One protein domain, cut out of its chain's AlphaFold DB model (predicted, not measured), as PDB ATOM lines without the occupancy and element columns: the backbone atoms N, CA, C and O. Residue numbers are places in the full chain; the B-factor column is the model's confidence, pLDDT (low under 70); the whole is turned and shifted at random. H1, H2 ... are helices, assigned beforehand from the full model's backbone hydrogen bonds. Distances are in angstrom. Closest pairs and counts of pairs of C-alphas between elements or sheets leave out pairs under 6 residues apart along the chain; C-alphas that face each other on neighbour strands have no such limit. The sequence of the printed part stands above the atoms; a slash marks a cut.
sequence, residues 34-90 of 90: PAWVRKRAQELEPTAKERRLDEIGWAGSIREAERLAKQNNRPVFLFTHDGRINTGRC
ATOM      1  N   PRO A  34     206.699 253.095 290.722       88.88
ATOM      2  CA  PRO A  34     205.242 253.182 290.724       88.88
ATOM      3  C   PRO A  34     204.625 253.067 289.326       88.88
ATOM      4  O   PRO A  34     203.508 252.558 289.191       88.88
ATOM      5  N   ALA A  35     205.335 253.506 288.282       90.81
ATOM      6  CA  ALA A  35     204.876 253.372 286.904       90.81
ATOM      7  C   ALA A  35     204.887 251.904 286.457       90.81
ATOM      8  O   ALA A  35     203.891 251.418 285.915       90.81
ATOM      9  N   TRP A  36     205.965 251.174 286.758       89.62
ATOM     10  CA  TRP A  36     206.031 249.727 286.552       89.62
ATOM     11  C   TRP A  36     204.915 248.993 287.303       89.62
ATOM     12  O   TRP A  36     204.231 248.162 286.707       89.62
ATOM     13  N   VAL A  37     204.674 249.324 288.579       91.81
ATOM     14  CA  VAL A  37     203.604 248.693 289.377       91.81
ATOM     15  C   VAL A  37     202.242 248.936 288.734       91.81
ATOM     16  O   VAL A  37     201.479 247.993 288.554       91.81
ATOM     17  N   ARG A  38     201.945 250.180 288.338       93.75
ATOM     18  CA  ARG A  38     200.674 250.535 287.693       93.75
ATOM     19  C   ARG A  38     200.471 249.789 286.379       93.75
ATOM     20  O   ARG A  38     199.380 249.282 286.138       93.75
ATOM     21  N   LYS A  39     201.521 249.695 285.561       93.88
ATOM     22  CA  LYS A  39     201.491 248.938 284.310       93.88
ATOM     23  C   LYS A  39     201.199 247.459 284.571       93.88
ATOM     24  O   LYS A  39     200.300 246.902 283.958       93.88
ATOM     25  N   ARG A  40     201.908 246.837 285.521       94.44
ATOM     26  CA  ARG A  40     201.690 245.422 285.867       94.44
ATOM     27  C   ARG A  40     200.314 245.178 286.471       94.44
ATOM     28  O   ARG A  40     199.713 244.161 286.161       94.44
ATOM     29  N   ALA A  41     199.803 246.100 287.284       93.38
ATOM     30  CA  ALA A  41     198.437 246.023 287.786       93.38
ATOM     31  C   ALA A  41     197.434 246.037 286.624       93.38
ATOM     32  O   ALA A  41     196.636 245.121 286.519       93.38
ATOM     33  N   GLN A  42     197.540 246.991 285.693       92.75
ATOM     34  CA  GLN A  42     196.663 247.054 284.514       92.75
ATOM     35  C   GLN A  42     196.728 245.800 283.632       92.75
ATOM     36  O   GLN A  42     195.705 245.386 283.102       92.75
ATOM     37  N   GLU A  43     197.909 245.197 283.472       93.50
ATOM     38  CA  GLU A  43     198.079 243.940 282.728       93.50
ATOM     39  C   GLU A  43     197.419 242.733 283.416       93.50
ATOM     40  O   GLU A  43     197.090 241.762 282.740       93.50
ATOM     41  N   LEU A  44     197.276 242.769 284.744       93.19
ATOM     42  CA  LEU A  44     196.749 241.671 285.562       93.19
ATOM     43  C   LEU A  44     195.293 241.880 286.001       93.19
ATOM     44  O   LEU A  44     194.683 240.944 286.515       93.19
ATOM     45  N   GLU A  45     194.747 243.087 285.838       90.62
ATOM     46  CA  GLU A  45     193.345 243.378 286.128       90.62
ATOM     47  C   GLU A  45     192.434 242.456 285.302       90.62
ATOM     48  O   GLU A  45     192.653 242.294 284.096       90.62
ATOM     49  N   PRO A  46     191.385 241.871 285.908       87.69
ATOM     50  CA  PRO A  46     190.449 241.048 285.166       87.69
ATOM     51  C   PRO A  46     189.781 241.865 284.056       87.69
ATOM     52  O   PRO A  46     189.336 243.002 284.257       87.69
ATOM     53  N   THR A  47     189.648 241.267 282.877       87.56
ATOM     54  CA  THR A  47     188.885 241.856 281.776       87.56
ATOM     55  C   THR A  47     187.434 242.103 282.194       87.56
ATOM     56  O   THR A  47     186.904 241.472 283.111       87.56
ATOM     57  N   ALA A  48     186.721 242.970 281.469       82.69
ATOM     58  CA  ALA A  48     185.304 243.233 281.743       82.69
ATOM     59  C   ALA A  48     184.441 241.954 281.752       82.69
ATOM     60  O   ALA A  48     183.458 241.883 282.479       82.69
ATOM     61  N   LYS A  49     184.812 240.932 280.967       81.00
ATOM     62  CA  LYS A  49     184.146 239.621 280.961       81.00
ATOM     63  C   LYS A  49     184.480 238.797 282.208       81.00
ATOM     64  O   LYS A  49     183.617 238.075 282.698       81.00
ATOM     65  N   GLU A  50     185.710 238.879 282.703       84.50
ATOM     66  CA  GLU A  50     186.155 238.162 283.902       84.50
ATOM     67  C   GLU A  50     185.595 238.781 285.183       84.50
ATOM     68  O   GLU A  50     185.158 238.030 286.045       84.50
ATOM     69  N   ARG A  51     185.470 240.112 285.268       83.38
ATOM     70  CA  ARG A  51     184.840 240.796 286.420       83.38
ATOM     71  C   ARG A  51     183.387 240.385 286.659       83.38
ATOM     72  O   ARG A  51     182.910 240.455 287.781       83.38
ATOM     73  N   ARG A  52     182.676 239.888 285.641       78.56
ATOM     74  CA  ARG A  52     181.309 239.356 285.819       78.56
ATOM     75  C   ARG A  52     181.259 238.094 286.680       78.56
ATOM     76  O   ARG A  52     180.190 237.714 287.147       78.56
ATOM     77  N   LEU A  53     182.399 237.430 286.891       78.81
ATOM     78  CA  LEU A  53     182.509 236.365 287.887       78.81
ATOM     79  C   LEU A  53     182.303 236.906 289.300       78.81
ATOM     80  O   LEU A  53     181.639 236.249 290.099       78.81
ATOM     81  N   ASP A  54     182.806 238.109 289.574       79.81
ATOM     82  CA  ASP A  54     182.637 238.762 290.868       79.81
ATOM     83  C   ASP A  54     181.152 239.047 291.118       79.81
ATOM     84  O   ASP A  54     180.650 238.773 292.200       79.81
ATOM     85  N   GLU A  55     180.399 239.487 290.105       84.25
ATOM     86  CA  GLU A  55     178.950 239.717 290.233       84.25
ATOM     87  C   GLU A  55     178.190 238.455 290.679       84.25
ATOM     88  O   GLU A  55     177.273 238.537 291.493       84.25
ATOM     89  N   ILE A  56     178.587 237.280 290.176       90.44
ATOM     90  CA  ILE A  56     177.996 235.992 290.564       90.44
ATOM     91  C   ILE A  56     178.427 235.607 291.989       90.44
ATOM     92  O   ILE A  56     177.592 235.169 292.780       90.44
ATOM     93  N   GLY A  57     179.715 235.766 292.321       85.75
ATOM     94  CA  GLY A  57     180.280 235.405 293.628       85.75
ATOM     95  C   GLY A  57     179.825 236.304 294.783       85.75
ATOM     96  O   GLY A  57     179.726 235.838 295.915       85.75
ATOM     97  N   TRP A  58     179.501 237.566 294.492       90.12
ATOM     98  CA  TRP A  58     179.022 238.564 295.455       90.12
ATOM     99  C   TRP A  58     177.504 238.791 295.392       90.12
ATOM    100  O   TRP A  58     176.991 239.742 295.987       90.12
ATOM    101  N   ALA A  59     176.763 237.938 294.682       93.81
ATOM    102  CA  ALA A  59     175.312 238.030 294.612       93.81
ATOM    103  C   ALA A  59     174.675 237.868 296.005       93.81
ATOM    104  O   ALA A  59     174.983 236.938 296.748       93.81
ATOM    105  N   GLY A  60     173.715 238.732 296.343       93.88
ATOM    106  CA  GLY A  60     173.062 238.726 297.661       93.88
ATOM    107  C   GLY A  60     172.150 237.521 297.935       93.88
ATOM    108  O   GLY A  60     171.595 237.407 299.025       93.88
ATOM    109  N   SER A  61     171.947 236.629 296.961       94.00
ATOM    110  CA  SER A  61     171.188 235.390 297.141       94.00
ATOM    111  C   SER A  61     171.583 234.323 296.119       94.00
ATOM    112  O   SER A  61     172.055 234.636 295.026       94.00
ATOM    113  N   ILE A  62     171.295 233.055 296.435       93.69
ATOM    114  CA  ILE A  62     171.551 231.910 295.539       93.69
ATOM    115  C   ILE A  62     170.768 232.038 294.220       93.69
ATOM    116  O   ILE A  62     171.302 231.750 293.154       93.69
ATOM    117  N   ARG A  63     169.514 232.510 294.272       95.19
ATOM    118  CA  ARG A  63     168.679 232.708 293.070       95.19
ATOM    119  C   ARG A  63     169.271 233.769 292.146       95.19
ATOM    120  O   ARG A  63     169.240 233.619 290.928       95.19
ATOM    121  N   GLU A  64     169.814 234.828 292.736       95.38
ATOM    122  CA  GLU A  64     170.462 235.895 291.983       95.38
ATOM    123  C   GLU A  64     171.773 235.421 291.350       95.38
ATOM    124  O   GLU A  64     171.997 235.655 290.161       95.38
ATOM    125  N   ALA A  65     172.583 234.658 292.094       94.00
ATOM    126  CA  ALA A  65     173.777 234.012 291.556       94.00
ATOM    127  C   ALA A  65     173.437 233.104 290.360       94.00
ATOM    128  O   ALA A  65     174.079 233.192 289.315       94.00
ATOM    129  N   GLU A  66     172.388 232.277 290.466       94.69
ATOM    130  CA  GLU A  66     171.928 231.404 289.378       94.69
ATOM    131  C   GLU A  66     171.487 232.203 288.138       94.69
ATOM    132  O   GLU A  66     171.833 231.856 287.002       94.69
ATOM    133  N   ARG A  67     170.739 233.296 288.334       95.38
ATOM    134  CA  ARG A  67     170.289 234.175 287.247       95.38
ATOM    135  C   ARG A  67     171.478 234.794 286.507       95.38
ATOM    136  O   ARG A  67     171.524 234.736 285.277       95.38
ATOM    137  N   LEU A  68     172.436 235.362 287.242       93.69
ATOM    138  CA  LEU A  68     173.645 235.981 286.686       93.69
ATOM    139  C   LEU A  68     174.537 234.955 285.976       93.69
ATOM    140  O   LEU A  68     175.087 235.240 284.911       93.69
ATOM    141  N   ALA A  69     174.635 233.744 286.516       92.56
ATOM    142  CA  ALA A  69     175.380 232.640 285.925       92.56
ATOM    143  C   ALA A  69     174.842 232.245 284.544       92.56
ATOM    144  O   ALA A  69     175.607 232.174 283.577       92.56
ATOM    145  N   LYS A  70     173.516 232.095 284.418       93.25
ATOM    146  CA  LYS A  70     172.848 231.823 283.133       93.25
ATOM    147  C   LYS A  70     173.096 232.937 282.118       93.25
ATOM    148  O   LYS A  70     173.456 232.657 280.980       93.25
ATOM    149  N   GLN A  71     172.954 234.196 282.534       92.25
ATOM    150  CA  GLN A  71     173.155 235.352 281.650       92.25
ATOM    151  C   GLN A  71     174.588 235.467 281.130       92.25
ATOM    152  O   GLN A  71     174.804 235.890 279.997       92.25
ATOM    153  N   ASN A  72     175.565 235.073 281.944       89.88
ATOM    154  CA  ASN A  72     176.977 235.150 281.588       89.88
ATOM    155  C   ASN A  72     177.536 233.841 281.010       89.88
ATOM    156  O   ASN A  72     178.729 233.776 280.706       89.88
ATOM    157  N   ASN A  73     176.689 232.820 280.832       89.12
ATOM    158  CA  ASN A  73     177.066 231.478 280.390       89.12
ATOM    159  C   ASN A  73     178.225 230.894 281.222       89.12
ATOM    160  O   ASN A  73     179.235 230.433 280.686       89.12
ATOM    161  N   ARG A  74     178.106 230.989 282.554       87.94
ATOM    162  CA  ARG A  74     179.093 230.491 283.524       87.94
ATOM    163  C   ARG A  74     178.433 229.508 284.497       87.94
ATOM    164  O   ARG A  74     177.297 229.743 284.890       87.94
ATOM    165  N   PRO A  75     179.119 228.430 284.910       87.88
ATOM    166  CA  PRO A  75     178.601 227.526 285.931       87.88
ATOM    167  C   PRO A  75     178.684 228.153 287.333       87.88
ATOM    168  O   PRO A  75     179.591 228.936 287.613       87.88
ATOM    169  N   VAL A  76     177.771 227.754 288.220       90.00
ATOM    170  CA  VAL A  76     177.819 228.017 289.668       90.00
ATOM    171  C   VAL A  76     177.809 226.685 290.398       90.00
ATOM    172  O   VAL A  76     177.001 225.813 290.086       90.00
ATOM    173  N   PHE A  77     178.694 226.547 291.380       88.88
ATOM    174  CA  PHE A  77     178.759 225.387 292.260       88.88
ATOM    175  C   PHE A  77     178.318 225.820 293.653       88.88
ATOM    176  O   PHE A  77     178.952 226.673 294.273       88.88
ATOM    177  N   LEU A  78     177.212 225.254 294.130       87.81
ATOM    178  CA  LEU A  78     176.715 225.494 295.477       87.81
ATOM    179  C   LEU A  78     177.238 224.391 296.396       87.81
ATOM    180  O   LEU A  78     176.830 223.238 296.277       87.81
ATOM    181  N   PHE A  79     178.117 224.756 297.322       84.62
ATOM    182  CA  PHE A  79     178.546 223.865 298.393       84.62
ATOM    183  C   PHE A  79     177.615 224.045 299.583       84.62
ATOM    184  O   PHE A  79     177.623 225.079 300.250       84.62
ATOM    185  N   THR A  80     176.791 223.036 299.832       82.81
ATOM    186  CA  THR A  80     175.954 222.955 301.025       82.81
ATOM    187  C   THR A  80     176.580 221.972 301.994       82.81
ATOM    188  O   THR A  80     177.033 220.907 301.581       82.81
ATOM    189  N   HIS A  81     176.583 222.309 303.274       81.88
ATOM    190  CA  HIS A  81     176.997 221.387 304.319       81.88
ATOM    191  C   HIS A  81     175.751 220.763 304.948       81.88
ATOM    192  O   HIS A  81     174.828 221.487 305.327       81.88
ATOM    193  N   ASP A  82     175.760 219.442 305.089       80.06
ATOM    194  CA  ASP A  82     174.768 218.689 305.845       80.06
ATOM    195  C   ASP A  82     175.459 218.062 307.059       80.06
ATOM    196  O   ASP A  82     176.177 217.082 306.935       80.06
ATOM    197  N   GLY A  83     175.313 218.675 308.235       78.75
ATOM    198  CA  GLY A  83     176.048 218.232 309.415       78.75
ATOM    199  C   GLY A  83     175.952 219.179 310.603       78.75
ATOM    200  O   GLY A  83     175.159 220.124 310.638       78.75
ATOM    201  N   ARG A  84     176.811 218.949 311.597       76.19
ATOM    202  CA  ARG A  84     176.958 219.805 312.783       76.19
ATOM    203  C   ARG A  84     178.406 220.261 312.868       76.19
ATOM    204  O   ARG A  84     179.222 219.616 313.532       76.19
ATOM    205  N   ILE A  85     178.699 221.397 312.229       79.25
ATOM    206  CA  ILE A  85     180.055 221.964 312.128       79.25
ATOM    207  C   ILE A  85     180.689 222.196 313.508       79.25
ATOM    208  O   ILE A  85     181.883 222.004 313.704       79.25
ATOM    209  N   ASN A  86     179.856 222.494 314.508       80.81
ATOM    210  CA  ASN A  86     180.242 222.662 315.907       80.81
ATOM    211  C   ASN A  86     180.641 221.353 316.614       80.81
ATOM    212  O   ASN A  86     181.102 221.395 317.748       80.81
ATOM    213  N   THR A  87     180.451 220.196 315.978       86.44
ATOM    214  CA  THR A  87     180.816 218.875 316.516       86.44
ATOM    215  C   THR A  87     181.865 218.144 315.675       86.44
ATOM    216  O   THR A  87     182.167 216.989 315.963       86.44
ATOM    217  N   GLY A  88     182.408 218.793 314.635       72.62
ATOM    218  CA  GLY A  88     183.414 218.201 313.746       72.62
ATOM    219  C   GLY A  88     182.886 217.082 312.841       72.62
ATOM    220  O   GLY A  88     183.678 216.299 312.325       72.62
ATOM    221  N   ARG A  89     181.562 216.982 312.664       64.56
ATOM    222  CA  ARG A  89     180.927 216.050 311.725       64.56
ATOM    223  C   ARG A  89     180.332 216.832 310.561       64.56
ATOM    224  O   ARG A  89     179.374 217.586 310.768       64.56
ATOM    225  N   CYS A  90     180.956 216.646 309.403       64.88
ATOM    226  CA  CYS A  90     180.468 217.050 308.090       64.88
ATOM    227  C   CYS A  90     179.651 215.929 307.449       64.88
ATOM    228  O   CYS A  90     179.764 214.775 307.929       64.88
TER     229      CYS A  90
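What this domain is: This is residues 34 to 90 of the 90 residues of an uncharacterized protein of Verrucomicrobia bacterium (UniProt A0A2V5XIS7). A small helical hairpin, H2 and H3, makes the middle; an arm with H1, residues 34 to 45, sticks out at one end, and a long tail without a named element, residues 72 to 90, leads away at the other. The 57 printed residues hold three named helices, H1, H2, H3 in that order, and no named strand: all helix. The whole is extended, with a radius of gyration of the C-alphas of 17.3 A and spans of 51 by 30 by 17 A.

Where its parts are: H1, residues 34 to 44, begins at C-alpha 34 (205.242, 253.182, 290.724) and is 15.2 A long. H2, residues 48 to 57, is 15.1 A long. H3, residues 62 to 71, is 14.4 A long and ends at C-alpha 71 (173.155, 235.352, 281.650).

How they stand to each other: H1 is apart from H2 and H3. H2 and H3, a helical hairpin, touch, their closest C-alphas, Ile 56 and Ala 65, 4.8 A apart. They run opposite ways at a shallow tilt of 22 degrees. Every O i to N i+4 pair is within hydrogen-bond range in H1 and H3; in H2 2 of 6 are, beside 5 of 7 O i to N i+3 pairs.

The domain as a whole: The C-alphas farthest apart, Ala 35 and Thr 87, are 51.4 A apart. The printed part has no cut, and both links are tight. Residues 83 to 88 stand free. Residues 89 to 90 have pLDDT under 70.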